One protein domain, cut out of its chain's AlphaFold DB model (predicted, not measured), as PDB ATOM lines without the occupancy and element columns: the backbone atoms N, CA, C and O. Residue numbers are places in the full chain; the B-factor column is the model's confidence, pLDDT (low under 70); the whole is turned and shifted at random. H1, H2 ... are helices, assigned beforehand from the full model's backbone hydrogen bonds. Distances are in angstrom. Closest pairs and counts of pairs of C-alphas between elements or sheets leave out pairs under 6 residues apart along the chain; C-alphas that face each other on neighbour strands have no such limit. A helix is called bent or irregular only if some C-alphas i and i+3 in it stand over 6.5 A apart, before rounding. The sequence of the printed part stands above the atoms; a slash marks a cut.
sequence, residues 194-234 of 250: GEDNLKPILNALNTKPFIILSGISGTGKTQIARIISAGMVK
ATOM      1  N   GLY A 194     -33.515  49.474 -34.157       44.09
ATOM      2  CA  GLY A 194     -33.464  48.131 -34.743       44.09
ATOM      3  C   GLY A 194     -33.292  47.006 -33.715       44.09
ATOM      4  O   GLY A 194     -33.650  45.867 -34.008       44.09
ATOM      5  N   GLU A 195     -32.781  47.290 -32.513       47.47
ATOM      6  CA  GLU A 195     -32.541  46.246 -31.511       47.47
ATOM      7  C   GLU A 195     -33.827  45.823 -30.797       47.47
ATOM      8  O   GLU A 195     -34.007  44.633 -30.548       47.47
ATOM      9  N   ASP A 196     -34.763  46.733 -30.528       53.12
ATOM     10  CA  ASP A 196     -35.923  46.406 -29.686       53.12
ATOM     11  C   ASP A 196     -36.977  45.531 -30.378       53.12
ATOM     12  O   ASP A 196     -37.531  44.633 -29.743       53.12
ATOM     13  N   ASN A 197     -37.174  45.678 -31.692       56.62
ATOM     14  CA  ASN A 197     -38.098  44.821 -32.451       56.62
ATOM     15  C   ASN A 197     -37.483  43.474 -32.868       56.62
ATOM     16  O   ASN A 197     -38.208  42.507 -33.107       56.62
ATOM     17  N   LEU A 198     -36.150  43.379 -32.940       61.50
ATOM     18  CA  LEU A 198     -35.449  42.130 -33.251       61.50
ATOM     19  C   LEU A 198     -35.113  41.316 -31.999       61.50
ATOM     20  O   LEU A 198     -34.996  40.096 -32.103       61.50
ATOM     21  N   LYS A 199     -35.014  41.938 -30.817       66.56
ATOM     22  CA  LYS A 199     -34.757  41.264 -29.530       66.56
ATOM     23  C   LYS A 199     -35.666  40.052 -29.285       66.56
ATOM     24  O   LYS A 199     -35.131  38.995 -28.952       66.56
ATOM     25  N   PRO A 200     -36.997  40.117 -29.483       70.31
ATOM     26  CA  PRO A 200     -37.863  38.951 -29.303       70.31
ATOM     27  C   PRO A 200     -37.545  37.810 -30.279       70.31
ATOM     28  O   PRO A 200     -37.585  36.641 -29.898       70.31
ATOM     29  N   ILE A 201     -37.191  38.146 -31.522       69.81
ATOM     30  CA  ILE A 201     -36.837  37.180 -32.571       69.81
ATOM     31  C   ILE A 201     -35.476  36.541 -32.264       69.81
ATOM     32  O   ILE A 201     -35.351  35.320 -32.318       69.81
ATOM     33  N   LEU A 202     -34.480  37.338 -31.870       69.38
ATOM     34  CA  LEU A 202     -33.153  36.871 -31.455       69.38
ATOM     35  C   LEU A 202     -33.227  35.990 -30.199       69.38
ATOM     36  O   LEU A 202     -32.623  34.920 -30.150       69.38
ATOM     37  N   ASN A 203     -34.038  36.375 -29.212       70.88
ATOM     38  CA  ASN A 203     -34.282  35.556 -28.025       70.88
ATOM     39  C   ASN A 203     -34.970  34.231 -28.376       70.88
ATOM     40  O   ASN A 203     -34.630  33.189 -27.812       70.88
ATOM     41  N   ALA A 204     -35.911  34.239 -29.324       72.25
ATOM     42  CA  ALA A 204     -36.536  33.015 -29.811       72.25
ATOM     43  C   ALA A 204     -35.533  32.101 -30.537       72.25
ATOM     44  O   ALA A 204     -35.631  30.886 -30.382       72.25
ATOM     45  N   LEU A 205     -34.552  32.655 -31.263       73.50
ATOM     46  CA  LEU A 205     -33.511  31.871 -31.947       73.50
ATOM     47  C   LEU A 205     -32.590  31.174 -30.946       73.50
ATOM     48  O   LEU A 205     -32.238  30.017 -31.135       73.50
ATOM     49  N   ASN A 206     -32.244  31.863 -29.858       71.44
ATOM     50  CA  ASN A 206     -31.340  31.336 -28.835       71.44
ATOM     51  C   ASN A 206     -31.999  30.303 -27.909       71.44
ATOM     52  O   ASN A 206     -31.306  29.542 -27.241       71.44
ATOM     53  N   THR A 207     -33.334  30.279 -27.831       73.62
ATOM     54  CA  THR A 207     -34.072  29.421 -26.886       73.62
ATOM     55  C   THR A 207     -34.851  28.294 -27.553       73.62
ATOM     56  O   THR A 207     -35.312  27.386 -26.857       73.62
ATOM     57  N   LYS A 208     -35.017  28.317 -28.881       76.44
ATOM     58  CA  LYS A 208     -35.785  27.309 -29.619       76.44
ATOM     59  C   LYS A 208     -34.998  26.791 -30.823       76.44
ATOM     60  O   LYS A 208     -34.420  27.585 -31.555       76.44
ATOM     61  N   PRO A 209     -35.054  25.477 -31.108       72.75
ATOM     62  CA  PRO A 209     -34.344  24.885 -32.241       72.75
ATOM     63  C   PRO A 209     -34.923  25.276 -33.614       72.75
ATOM     64  O   PRO A 209     -34.322  24.970 -34.639       72.75
ATOM     65  N   PHE A 210     -36.094  25.920 -33.662       80.38
ATOM     66  CA  PHE A 210     -36.707  26.428 -34.889       80.38
ATOM     67  C   PHE A 210     -37.613  27.632 -34.601       80.38
ATOM     68  O   PHE A 210     -38.166  27.770 -33.508       80.38
ATOM     69  N   ILE A 211     -37.811  28.473 -35.619       79.94
ATOM     70  CA  ILE A 211     -38.754  29.598 -35.602       79.94
ATOM     71  C   ILE A 211     -39.709  29.482 -36.782       79.94
ATOM     72  O   ILE A 211     -39.302  29.177 -37.901       79.94
ATOM     73  N   ILE A 212     -40.982  29.781 -36.528       83.62
ATOM     74  CA  ILE A 212     -42.008  29.916 -37.560       83.62
ATOM     75  C   ILE A 212     -42.297  31.406 -37.741       83.62
ATOM     76  O   ILE A 212     -42.806  32.058 -36.833       83.62
ATOM     77  N   LEU A 213     -41.981  31.943 -38.921       83.50
ATOM     78  CA  LEU A 213     -42.369  33.297 -39.315       83.50
ATOM     79  C   LEU A 213     -43.737  33.232 -40.006       83.50
ATOM     80  O   LEU A 213     -43.829  32.853 -41.173       83.50
ATOM     81  N   SER A 214     -44.809  33.578 -39.294       83.31
ATOM     82  CA  SER A 214     -46.174  33.643 -39.839       83.31
ATOM     83  C   SER A 214     -46.563  35.070 -40.232       83.31
ATOM     84  O   SER A 214     -46.130  36.030 -39.606       83.31
ATOM     85  N   GLY A 215     -47.402  35.221 -41.258       83.31
ATOM     86  CA  GLY A 215     -47.938  36.521 -41.675       83.31
ATOM     87  C   GLY A 215     -48.434  36.520 -43.119       83.31
ATOM     88  O   GLY A 215     -48.130  35.599 -43.884       83.31
ATOM     89  N   ILE A 216     -49.155  37.571 -43.506       81.75
ATOM     90  CA  ILE A 216     -49.752  37.747 -44.842       81.75
ATOM     91  C   ILE A 216     -48.666  37.716 -45.937       81.75
ATOM     92  O   ILE A 216     -47.503  38.038 -45.690       81.75
ATOM     93  N   SER A 217     -48.990  37.251 -47.148       73.69
ATOM     94  CA  SER A 217     -48.033  37.247 -48.267       73.69
ATOM     95  C   SER A 217     -47.484  38.659 -48.536       73.69
ATOM     96  O   SER A 217     -48.207  39.636 -48.397       73.69
ATOM     97  N   GLY A 218     -46.200  38.773 -48.887       76.50
ATOM     98  CA  GLY A 218     -45.551  40.066 -49.161       76.50
ATOM     99  C   GLY A 218     -44.958  40.804 -47.952       76.50
ATOM    100  O   GLY A 218     -44.200  41.743 -48.148       76.50
ATOM    101  N   THR A 219     -45.176  40.351 -46.712       77.69
ATOM    102  CA  THR A 219     -44.666  41.019 -45.487       77.69
ATOM    103  C   THR A 219     -43.177  40.781 -45.177       77.69
ATOM    104  O   THR A 219     -42.760  40.808 -44.024       77.69
ATOM    105  N   GLY A 220     -42.352  40.463 -46.178       79.06
ATOM    106  CA  GLY A 220     -40.895  40.367 -45.990       79.06
ATOM    107  C   GLY A 220     -40.368  39.159 -45.192       79.06
ATOM    108  O   GLY A 220     -39.171  39.099 -44.927       79.06
ATOM    109  N   LYS A 221     -41.190  38.147 -44.861       87.62
ATOM    110  CA  LYS A 221     -40.762  36.927 -44.121       87.62
ATOM    111  C   LYS A 221     -39.476  36.286 -44.665       87.62
ATOM    112  O   LYS A 221     -38.587  35.914 -43.905       87.62
ATOM    113  N   THR A 222     -39.357  36.196 -45.989       84.12
ATOM    114  CA  THR A 222     -38.174  35.638 -46.662       84.12
ATOM    115  C   THR A 222     -36.927  36.500 -46.459       84.12
ATOM    116  O   THR A 222     -35.828  35.966 -46.336       84.12
ATOM    117  N   GLN A 223     -37.072  37.827 -46.415       78.75
ATOM    118  CA  GLN A 223     -35.957  38.741 -46.158       78.75
ATOM    119  C   GLN A 223     -35.481  38.618 -44.707       78.75
ATOM    120  O   GLN A 223     -34.281  38.497 -44.481       78.75
ATOM    121  N   ILE A 224     -36.409  38.537 -43.747       80.81
ATOM    122  CA  ILE A 224     -36.094  38.320 -42.327       80.81
ATOM    123  C   ILE A 224     -35.338  36.997 -42.136       80.81
ATOM    124  O   ILE A 224     -34.281  36.982 -41.510       80.81
ATOM    125  N   ALA A 225     -35.814  35.903 -42.741       81.25
ATOM    126  CA  ALA A 225     -35.128  34.611 -42.684       81.25
ATOM    127  C   ALA A 225     -33.696  34.683 -43.244       81.25
ATOM    128  O   ALA A 225     -32.771  34.160 -42.631       81.25
ATOM    129  N   ARG A 226     -33.489  35.384 -44.370       80.44
ATOM    130  CA  ARG A 226     -32.150  35.575 -44.958       80.44
ATOM    131  C   ARG A 226     -31.211  36.354 -44.042       80.44
ATOM    132  O   ARG A 226     -30.056  35.966 -43.917       80.44
ATOM    133  N   ILE A 227     -31.695  37.427 -43.415       76.75
ATOM    134  CA  ILE A 227     -30.906  38.242 -42.478       76.75
ATOM    135  C   ILE A 227     -30.480  37.397 -41.271       76.75
ATOM    136  O   ILE A 227     -29.307  37.402 -40.909       76.75
ATOM    137  N   ILE A 228     -31.408  36.619 -40.706       77.50
ATOM    138  CA  ILE A 228     -31.135  35.715 -39.581       77.50
ATOM    139  C   ILE A 228     -30.089  34.666 -39.966       77.50
ATOM    140  O   ILE A 228     -29.082  34.519 -39.277       77.50
ATOM    141  N   SER A 229     -30.284  33.968 -41.089       75.00
ATOM    142  CA  SER A 229     -29.341  32.946 -41.550       75.00
ATOM    143  C   SER A 229     -27.953  33.524 -41.835       75.00
ATOM    144  O   SER A 229     -26.954  32.911 -41.475       75.00
ATOM    145  N   ALA A 230     -27.871  34.720 -42.424       73.06
ATOM    146  CA  ALA A 230     -26.596  35.395 -42.664       73.06
ATOM    147  C   ALA A 230     -25.876  35.789 -41.360       73.06
ATOM    148  O   ALA A 230     -24.646  35.809 -41.329       73.06
ATOM    149  N   GLY A 231     -26.627  36.095 -40.298       66.94
ATOM    150  CA  GLY A 231     -26.084  36.379 -38.969       66.94
ATOM    151  C   GLY A 231     -25.577  35.134 -38.236       66.94
ATOM    152  O   GLY A 231     -24.531  35.202 -37.603       66.94
ATOM    153  N   MET A 232     -26.267  33.995 -38.359       66.31
ATOM    154  CA  MET A 232     -25.897  32.748 -37.667       66.31
ATOM    155  C   MET A 232     -24.694  32.023 -38.288       66.31
ATOM    156  O   MET A 232     -23.993  31.302 -37.593       66.31
ATOM    157  N   VAL A 233     -24.429  32.206 -39.585       61.19
ATOM    158  CA  VAL A 233     -23.332  31.516 -40.301       61.19
ATOM    159  C   VAL A 233     -21.966  32.203 -40.095       61.19
ATOM    160  O   VAL A 233     -20.947  31.723 -40.580       61.19
ATOM    161  N   LYS A 234     -21.903  33.330 -39.371       51.72
ATOM    162  CA  LYS A 234     -20.664  34.113 -39.208       51.72
ATOM    163  C   LYS A 234     -19.714  33.649 -38.098       51.72
ATOM    164  O   LYS A 234     -18.653  34.248 -37.956       51.72
TER     165      LYS A 234
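What this domain is: This is residues 194 to 234 of the 250 residues of an uncharacterized protein of candidate division WOR-3 bacterium (UniProt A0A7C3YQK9). Two helices, H1 and then H2, are set crosswise at different levels, near each other but without close contact, and a long loop joins them, its residues 214 to 220 sticking out. The printed part has 41 residues with two named helices and no named strand; its class is all helix. It is only just compact, close to loose, with a radius of gyration of the C-alphas of 10.5 A and spans of 26 by 23 by 19 A.

How they stand to each other: H1, residues 194 to 207, and H2, residues 221 to 232, are near each other, with 7 pairs of C-alphas within 10 A and the closest 8.5 A apart. In H2 every O i to N i+4 pair is within hydrogen-bond range; in H1, 7 of 10 are.

Where its parts are: H1 begins at C-alpha 194 (-33.464, 48.131, -34.743) and is 20.3 A long. It is only just irregular: C-alphas 197 and 200 are 6.7 A apart. H2 is 16.7 A long and ends at C-alpha 232 (-25.897, 32.748, -37.667).

The domain as a whole: The C-alphas farthest apart, those of Ile 216 and Lys 234, are 29.9 A apart. The printed part has no cut. The link from H1 to H2, residues 208 to 220, is long, and its residues 214 to 220 stand free. Mean pLDDT of the printed part is 72.5; residues 194 to 199, 201 to 202 and 231 to 234 are under 70.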